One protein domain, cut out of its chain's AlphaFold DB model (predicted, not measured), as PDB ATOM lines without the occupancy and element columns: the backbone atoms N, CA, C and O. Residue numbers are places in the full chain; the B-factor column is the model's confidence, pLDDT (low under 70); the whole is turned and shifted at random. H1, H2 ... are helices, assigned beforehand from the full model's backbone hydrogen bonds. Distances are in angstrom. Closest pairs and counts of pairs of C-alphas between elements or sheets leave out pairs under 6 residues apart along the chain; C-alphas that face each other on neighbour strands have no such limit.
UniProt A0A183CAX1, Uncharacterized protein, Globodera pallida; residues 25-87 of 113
ATOM      1  N   THR A  25      31.430  57.198   9.000       76.56
ATOM      2  CA  THR A  25      32.169  57.063  10.261       76.56
ATOM      3  C   THR A  25      32.162  55.622  10.769       76.56
ATOM      4  O   THR A  25      33.206  55.123  11.190       76.56
ATOM      5  N   SER A  26      31.022  54.931  10.701       79.19
ATOM      6  CA  SER A  26      30.933  53.507  11.041       79.19
ATOM      7  C   SER A  26      31.723  52.647  10.054       79.19
ATOM      8  O   SER A  26      32.405  51.714  10.470       79.19
ATOM      9  N   GLU A  27      31.713  53.002   8.768       82.94
ATOM     10  CA  GLU A  27      32.517  52.324   7.749       82.94
ATOM     11  C   GLU A  27      34.019  52.409   8.036       82.94
ATOM     12  O   GLU A  27      34.693  51.382   8.145       82.94
ATOM     13  N   ARG A  28      34.534  53.626   8.249       80.00
ATOM     14  CA  ARG A  28      35.948  53.867   8.573       80.00
ATOM     15  C   ARG A  28      36.384  53.087   9.812       80.00
ATOM     16  O   ARG A  28      37.448  52.472   9.806       80.00
ATOM     17  N   ARG A  29      35.552  53.071  10.856       79.06
ATOM     18  CA  ARG A  29      35.854  52.360  12.108       79.06
ATOM     19  C   ARG A  29      35.857  50.850  11.936       79.06
ATOM     20  O   ARG A  29      36.733  50.182  12.480       79.06
ATOM     21  N   LEU A  30      34.936  50.308  11.139       83.81
ATOM     22  CA  LEU A  30      34.955  48.887  10.811       83.81
ATOM     23  C   LEU A  30      36.267  48.516  10.109       83.81
ATOM     24  O   LEU A  30      36.917  47.553  10.515       83.81
ATOM     25  N   PHE A  31      36.686  49.290   9.104       81.50
ATOM     26  CA  PHE A  31      37.940  49.043   8.388       81.50
ATOM     27  C   PHE A  31      39.163  49.098   9.305       81.50
ATOM     28  O   PHE A  31      39.991  48.188   9.267       81.50
ATOM     29  N   GLN A  32      39.230  50.096  10.185       77.50
ATOM     30  CA  GLN A  32      40.286  50.208  11.193       77.50
ATOM     31  C   GLN A  32      40.379  48.949  12.066       77.50
ATOM     32  O   GLN A  32      41.447  48.360  12.221       77.50
ATOM     33  N   LYS A  33      39.253  48.474  12.604       78.06
ATOM     34  CA  LYS A  33      39.262  47.314  13.506       78.06
ATOM     35  C   LYS A  33      39.474  45.983  12.779       78.06
ATOM     36  O   LYS A  33      40.051  45.059  13.359       78.06
ATOM     37  N   LEU A  34      39.047  45.868  11.520       80.38
ATOM     38  CA  LEU A  34      39.268  44.674  10.697       80.38
ATOM     39  C   LEU A  34      40.755  44.392  10.456       80.38
ATOM     40  O   LEU A  34      41.135  43.220  10.405       80.38
ATOM     41  N   ILE A  35      41.583  45.437  10.353       74.75
ATOM     42  CA  ILE A  35      43.039  45.307  10.208       74.75
ATOM     43  C   ILE A  35      43.642  44.634  11.450       74.75
ATOM     44  O   ILE A  35      44.403  43.677  11.313       74.75
ATOM     45  N   HIS A  36      43.236  45.045  12.655       70.50
ATOM     46  CA  HIS A  36      43.767  44.482  13.903       70.50
ATOM     47  C   HIS A  36      43.251  43.072  14.216       70.50
ATOM     48  O   HIS A  36      44.018  42.207  14.637       70.50
ATOM     49  N   HIS A  37      41.951  42.820  14.035       75.62
ATOM     50  CA  HIS A  37      41.326  41.580  14.515       75.62
ATOM     51  C   HIS A  37      41.181  40.486  13.452       75.62
ATOM     52  O   HIS A  37      40.770  39.380  13.803       75.62
ATOM     53  N   LYS A  38      41.492  40.780  12.177       78.94
ATOM     54  CA  LYS A  38      41.494  39.873  11.010       78.94
ATOM     55  C   LYS A  38      40.583  38.643  11.196       78.94
ATOM     56  O   LYS A  38      41.065  37.570  11.574       78.94
ATOM     57  N   PRO A  39      39.261  38.764  10.971       80.69
ATOM     58  CA  PRO A  39      38.292  37.708  11.274       80.69
ATOM     59  C   PRO A  39      38.339  36.566  10.245       80.69
ATOM     60  O   PRO A  39      37.400  36.331   9.485       80.69
ATOM     61  N   VAL A  40      39.455  35.843  10.211       80.81
ATOM     62  CA  VAL A  40      39.724  34.725   9.304       80.81
ATOM     63  C   VAL A  40      40.144  33.487  10.095       80.81
ATOM     64  O   VAL A  40      40.674  33.580  11.200       80.81
ATOM     65  N   GLY A  41      39.929  32.307   9.515       84.81
ATOM     66  CA  GLY A  41      40.338  31.037  10.118       84.81
ATOM     67  C   GLY A  41      39.450  30.579  11.282       84.81
ATOM     68  O   GLY A  41      38.276  30.931  11.370       84.81
ATOM     69  N   ILE A  42      40.021  29.752  12.161       85.56
ATOM     70  CA  ILE A  42      39.300  29.021  13.222       85.56
ATOM     71  C   ILE A  42      38.646  29.974  14.240       85.56
ATOM     72  O   ILE A  42      37.545  29.709  14.712       85.56
ATOM     73  N   ASN A  43      39.270  31.126  14.505       83.50
ATOM     74  CA  ASN A  43      38.782  32.118  15.470       83.50
ATOM     75  C   ASN A  43      37.873  33.187  14.843       83.50
ATOM     76  O   ASN A  43      37.613  34.212  15.468       83.50
ATOM     77  N   ARG A  44      37.365  32.969  13.620       85.50
ATOM     78  CA  ARG A  44      36.528  33.945  12.904       85.50
ATOM     79  C   ARG A  44      35.362  34.456  13.750       85.50
ATOM     80  O   ARG A  44      35.166  35.659  13.817       85.50
ATOM     81  N   HIS A  45      34.603  33.560  14.378       86.19
ATOM     82  CA  HIS A  45      33.423  33.942  15.162       86.19
ATOM     83  C   HIS A  45      33.797  34.788  16.380       86.19
ATOM     84  O   HIS A  45      33.237  35.859  16.563       86.19
ATOM     85  N   PHE A  46      34.826  34.373  17.119       85.94
ATOM     86  CA  PHE A  46      35.353  35.132  18.251       85.94
ATOM     87  C   PHE A  46      35.840  36.531  17.836       85.94
ATOM     88  O   PHE A  46      35.506  37.523  18.476       85.94
ATOM     89  N   ASN A  47      36.575  36.631  16.726       82.56
ATOM     90  CA  ASN A  47      37.065  37.912  16.222       82.56
ATOM     91  C   ASN A  47      35.915  38.821  15.753       82.56
ATOM     92  O   ASN A  47      35.978  40.029  15.955       82.56
ATOM     93  N   ILE A  48      34.856  38.258  15.160       85.44
ATOM     94  CA  ILE A  48      33.646  39.008  14.790       85.44
ATOM     95  C   ILE A  48      32.892  39.498  16.036       85.44
ATOM     96  O   ILE A  48      32.478  40.654  16.062       85.44
ATOM     97  N   ASP A  49      32.765  38.678  17.079       83.62
ATOM     98  CA  ASP A  49      32.108  39.083  18.330       83.62
ATOM     99  C   ASP A  49      32.864  40.233  19.012       83.62
ATOM    100  O   ASP A  49      32.261  41.231  19.417       83.62
ATOM    101  N   MET A  50      34.198  40.153  19.049       80.50
ATOM    102  CA  MET A  50      35.047  41.241  19.541       80.50
ATOM    103  C   MET A  50      34.860  42.519  18.714       80.50
ATOM    104  O   MET A  50      34.690  43.595  19.285       80.50
ATOM    105  N   LEU A  51      34.821  42.419  17.380       84.88
ATOM    106  CA  LEU A  51      34.577  43.566  16.496       84.88
ATOM    107  C   LEU A  51      33.240  44.247  16.788       84.88
ATOM    108  O   LEU A  51      33.184  45.474  16.835       84.88
ATOM    109  N   VAL A  52      32.177  43.479  17.031       83.81
ATOM    110  CA  VAL A  52      30.867  44.030  17.408       83.81
ATOM    111  C   VAL A  52      30.943  44.747  18.760       83.81
ATOM    112  O   VAL A  52      30.379  45.831  18.911       83.81
ATOM    113  N   MET A  53      31.664  44.195  19.738       79.50
ATOM    114  CA  MET A  53      31.874  44.858  21.031       79.50
ATOM    115  C   MET A  53      32.662  46.167  20.898       79.50
ATOM    116  O   MET A  53      32.319  47.140  21.571       79.50
ATOM    117  N   TYR A  54      33.667  46.216  20.023       75.94
ATOM    118  CA  TYR A  54      34.428  47.436  19.745       75.94
ATOM    119  C   TYR A  54      33.608  48.468  18.968       75.94
ATOM    120  O   TYR A  54      33.581  49.628  19.346       75.94
ATOM    121  N   MET A  55      32.873  48.065  17.933       80.81
ATOM    122  CA  MET A  55      32.047  48.981  17.133       80.81
ATOM    123  C   MET A  55      30.934  49.655  17.949       80.81
ATOM    124  O   MET A  55      30.550  50.784  17.654       80.81
ATOM    125  N   ASN A  56      30.434  48.982  18.987       80.31
ATOM    126  CA  ASN A  56      29.401  49.518  19.876       80.31
ATOM    127  C   ASN A  56      29.943  50.462  20.964       80.31
ATOM    128  O   ASN A  56      29.145  51.128  21.625       80.31
ATOM    129  N   ASN A  57      31.262  50.526  21.172       74.62
ATOM    130  CA  ASN A  57      31.872  51.314  22.240       74.62
ATOM    131  C   ASN A  57      32.952  52.246  21.685       74.62
ATOM    132  O   ASN A  57      33.922  51.813  21.079       74.62
ATOM    133  N   ILE A  58      32.803  53.543  21.938       66.88
ATOM    134  CA  ILE A  58      33.848  54.531  21.659       66.88
ATOM    135  C   ILE A  58      34.734  54.612  22.892       66.88
ATOM    136  O   ILE A  58      34.225  54.873  23.982       66.88
ATOM    137  N   PHE A  59      36.032  54.384  22.721       65.88
ATOM    138  CA  PHE A  59      37.000  54.498  23.803       65.88
ATOM    139  C   PHE A  59      37.870  55.739  23.602       65.88
ATOM    140  O   PHE A  59      38.298  56.019  22.488       65.88
ATOM    141  N   ASP A  60      38.157  56.461  24.686       59.22
ATOM    142  CA  ASP A  60      38.923  57.720  24.653       59.22
ATOM    143  C   ASP A  60      40.407  57.534  24.266       59.22
ATOM    144  O   ASP A  60      41.125  58.503  24.054       59.22
ATOM    145  N   TYR A  61      40.861  56.283  24.189       63.31
ATOM    146  CA  TYR A  61      42.212  55.846  23.828       63.31
ATOM    147  C   TYR A  61      42.239  55.107  22.482       63.31
ATOM    148  O   TYR A  61      43.158  54.335  22.217       63.31
ATOM    149  N   GLU A  62      41.208  55.255  21.644       63.84
ATOM    150  CA  GLU A  62      41.363  54.896  20.233       63.84
ATOM    151  C   GLU A  62      42.362  55.875  19.606       63.84
ATOM    152  O   GLU A  62      41.988  56.982  19.227       63.84
ATOM    153  N   ASP A  63      43.634  55.474  19.556       58.66
ATOM    154  CA  ASP A  63      44.697  56.229  18.893       58.66
ATOM    155  C   ASP A  63      44.327  56.504  17.422       58.66
ATOM    156  O   ASP A  63      43.637  55.710  16.773       58.66
ATOM    157  N   ASP A  64      44.779  57.638  16.880       56.28
ATOM    158  CA  ASP A  64      44.613  57.985  15.467       56.28
ATOM    159  C   ASP A  64      45.417  57.004  14.588       56.28
ATOM    160  O   ASP A  64      46.575  57.230  14.239       56.28
ATOM    161  N   ILE A  65      44.770  55.904  14.188       54.59
ATOM    162  CA  ILE A  65      45.320  54.823  13.341       54.59
ATOM    163  C   ILE A  65      45.844  55.339  11.983       54.59
ATOM    164  O   ILE A  65      46.544  54.618  11.281       54.59
ATOM    165  N   ASN A  66      45.558  56.590  11.593       57.19
ATOM    166  CA  ASN A  66      46.195  57.201  10.421       57.19
ATOM    167  C   ASN A  66      47.732  57.120  10.504       57.19
ATOM    168  O   ASN A  66      48.364  56.807   9.501       57.19
ATOM    169  N   PHE A  67      48.309  57.292  11.700       58.31
ATOM    170  CA  PHE A  67      49.750  57.139  11.918       58.31
ATOM    171  C   PHE A  67      50.225  55.693  11.689       58.31
ATOM    172  O   PHE A  67      51.231  55.464  11.030       58.31
ATOM    173  N   GLU A  68      49.463  54.704  12.162       64.06
ATOM    174  CA  GLU A  68      49.812  53.282  12.029       64.06
ATOM    175  C   GLU A  68      49.643  52.768  10.587       64.06
ATOM    176  O   GLU A  68      50.406  51.917  10.132       64.06
ATOM    177  N   ILE A  69      48.676  53.299   9.831       68.81
ATOM    178  CA  ILE A  69      48.512  52.986   8.402       68.81
ATOM    179  C   ILE A  69      49.692  53.532   7.603       68.81
ATOM    180  O   ILE A  69      50.255  52.795   6.797       68.81
ATOM    181  N   GLU A  70      50.078  54.791   7.821       69.19
ATOM    182  CA  GLU A  70      51.233  55.397   7.149       69.19
ATOM    183  C   GLU A  70      52.533  54.662   7.502       69.19
ATOM    184  O   GLU A  70      53.308  54.338   6.604       69.19
ATOM    185  N   GLU A  71      52.728  54.298   8.772       75.38
ATOM    186  CA  GLU A  71      53.886  53.518   9.222       75.38
ATOM    187  C   GLU A  71      53.935  52.134   8.558       75.38
ATOM    188  O   GLU A  71      54.977  51.731   8.039       75.38
ATOM    189  N   LYS A  72      52.805  51.418   8.501       76.00
ATOM    190  CA  LYS A  72      52.727  50.100   7.849       76.00
ATOM    191  C   LYS A  72      52.915  50.185   6.343       76.00
ATOM    192  O   LYS A  72      53.576  49.324   5.763       76.00
ATOM    193  N   LEU A  73      52.334  51.191   5.696       77.69
ATOM    194  CA  LEU A  73      52.539  51.421   4.269       77.69
ATOM    195  C   LEU A  73      54.011  51.714   3.983       77.69
ATOM    196  O   LEU A  73      54.565  51.118   3.065       77.69
ATOM    197  N   ASN A  74      54.656  52.539   4.807       82.44
ATOM    198  CA  ASN A  74      56.081  52.817   4.675       82.44
ATOM    199  C   ASN A  74      56.944  51.568   4.911       82.44
ATOM    200  O   ASN A  74      57.852  51.302   4.130       82.44
ATOM    201  N   GLU A  75      56.624  50.752   5.921       83.44
ATOM    202  CA  GLU A  75      57.325  49.492   6.210       83.44
ATOM    203  C   GLU A  75      57.268  48.504   5.031       83.44
ATOM    204  O   GLU A  75      58.264  47.852   4.720       83.44
ATOM    205  N   TYR A  76      56.107  48.365   4.383       81.75
ATOM    206  CA  TYR A  76      55.916  47.369   3.325       81.75
ATOM    207  C   TYR A  76      56.295  47.850   1.926       81.75
ATOM    208  O   TYR A  76      56.686  47.022   1.100       81.75
ATOM    209  N   TYR A  77      56.129  49.142   1.648       82.69
ATOM    210  CA  TYR A  77      56.191  49.672   0.287       82.69
ATOM    211  C   TYR A  77      57.238  50.765   0.085       82.69
ATOM    212  O   TYR A  77      57.408  51.168  -1.059       82.69
ATOM    213  N   ASP A  78      57.954  51.191   1.134       86.06
ATOM    214  CA  ASP A  78      58.942  52.278   1.069       86.06
ATOM    215  C   ASP A  78      58.339  53.522   0.395       86.06
ATOM    216  O   ASP A  78      58.571  53.839  -0.775       86.06
ATOM    217  N   MET A  79      57.448  54.184   1.136       82.44
ATOM    218  CA  MET A  79      56.622  55.257   0.587       82.44
ATOM    219  C   MET A  79      57.462  56.468   0.166       82.44
ATOM    220  O   MET A  79      57.040  57.183  -0.741       82.44
ATOM    221  N   GLU A  80      58.641  56.675   0.764       83.31
ATOM    222  CA  GLU A  80      59.598  57.708   0.342       83.31
ATOM    223  C   GLU A  80      60.068  57.459  -1.096       83.31
ATOM    224  O   GLU A  80      59.949  58.341  -1.949       83.31
ATOM    225  N   LEU A  81      60.495  56.231  -1.410       84.31
ATOM    226  CA  LEU A  81      60.919  55.864  -2.762       84.31
ATOM    227  C   LEU A  81      59.780  56.004  -3.785       84.31
ATOM    228  O   LEU A  81      60.005  56.422  -4.924       84.31
ATOM    229  N   ILE A  82      58.553  55.637  -3.411       83.44
ATOM    230  CA  ILE A  82      57.386  55.789  -4.292       83.44
ATOM    231  C   ILE A  82      57.117  57.271  -4.563       83.44
ATOM    232  O   ILE A  82      56.943  57.652  -5.718       83.44
ATOM    233  N   GLN A  83      57.135  58.116  -3.532       83.00
ATOM    234  CA  GLN A  83      56.933  59.557  -3.687       83.00
ATOM    235  C   GLN A  83      58.007  60.195  -4.570       83.00
ATOM    236  O   GLN A  83      57.677  61.007  -5.430       83.00
ATOM    237  N   GLU A  84      59.272  59.801  -4.429       83.12
ATOM    238  CA  GLU A  84      60.341  60.287  -5.309       83.12
ATOM    239  C   GLU A  84      60.117  59.896  -6.779       83.12
ATOM    240  O   GLU A  84      60.383  60.695  -7.676       83.12
ATOM    241  N   ASN A  85      59.600  58.693  -7.044       83.81
ATOM    242  CA  ASN A  85      59.400  58.198  -8.408       83.81
ATOM    243  C   ASN A  85      58.092  58.673  -9.061       83.81
ATOM    244  O   ASN A  85      58.030  58.794 -10.286       83.81
ATOM    245  N   GLU A  86      57.041  58.888  -8.269       82.75
ATOM    246  CA  GLU A  86      55.695  59.219  -8.753       82.75
ATOM    247  C   GLU A  86      55.330  60.696  -8.567       82.75
ATOM    248  O   GLU A  86      54.301  61.141  -9.083       82.75
ATOM    249  N   SER A  87      56.157  61.475  -7.860       76.06
ATOM    250  CA  SER A  87      55.938  62.917  -7.747       76.06
ATOM    251  C   SER A  87      56.030  63.589  -9.124       76.06
ATOM    252  O   SER A  87      56.922  63.290  -9.927       76.06
TER     253      SER A  87
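AT A GLANCE: This is residues 25 to 87 of the 113 residues of an uncharacterized protein of Globodera pallida (UniProt A0A183CAX1). A helical hairpin, H1 and H2, makes one end of an open, loose model, and from it an arm of two further helices, H3 and then H4, leads away without touching the hairpin. H3 and H4 follow each other with a sharp turn between them, and the arm makes the length of the whole. The printed part has 63 residues with four named helices, in the order H1, H2, H3, H4, and no named strand; the class is all helix. The whole is loose, with a radius of gyration of the C-alphas of 15.0 A and spans of 43 by 30 by 18 A.

HOW THE PARTS SIT: H1, residues 25 to 37, and H2, residues 44 to 55, touch and form a helical hairpin. They run opposite ways at a steep tilt of 41 degrees, and their closest C-alphas, those of His 37 and Asn 47, are 5.9 A apart. H3, residues 66 to 77, is apart from both H1 and H2. H4, residues 79 to 86, is also apart from both. H3 and H4 are close but not clearly touching; their closest C-alphas, those of Leu 73 and Met 79, are 6.7 A apart. They run the same way at a steep tilt of 69.6 degrees, only just short of about perpendicular. Every O i to N i+4 pair is within hydrogen-bond range in H2, H3 and H4, and 8 of 9 are in H1.

IN THESE COORDINATES: H1, the longest helix by residues, begins at C-alpha 25 (32.169, 57.063, 10.261) and is 18.5 A long from first to last C-alpha. H2 measures 16.2 A, H3 16.1 A and H4 10.2 A. H4 ends at C-alpha 86 (55.695, 59.219, -8.753).

THE WHOLE: The two C-alphas farthest apart, those of Phe 46 and Ser 87, are 43.3 A apart. The printed part has no cut. The link from H3 to H4 is tight, and those from H1 to H2 and from H2 to H3 are short. Mean pLDDT of the printed part is 77.1; residues 58 to 70, of which 66 to 70 belong to H3, are under 70.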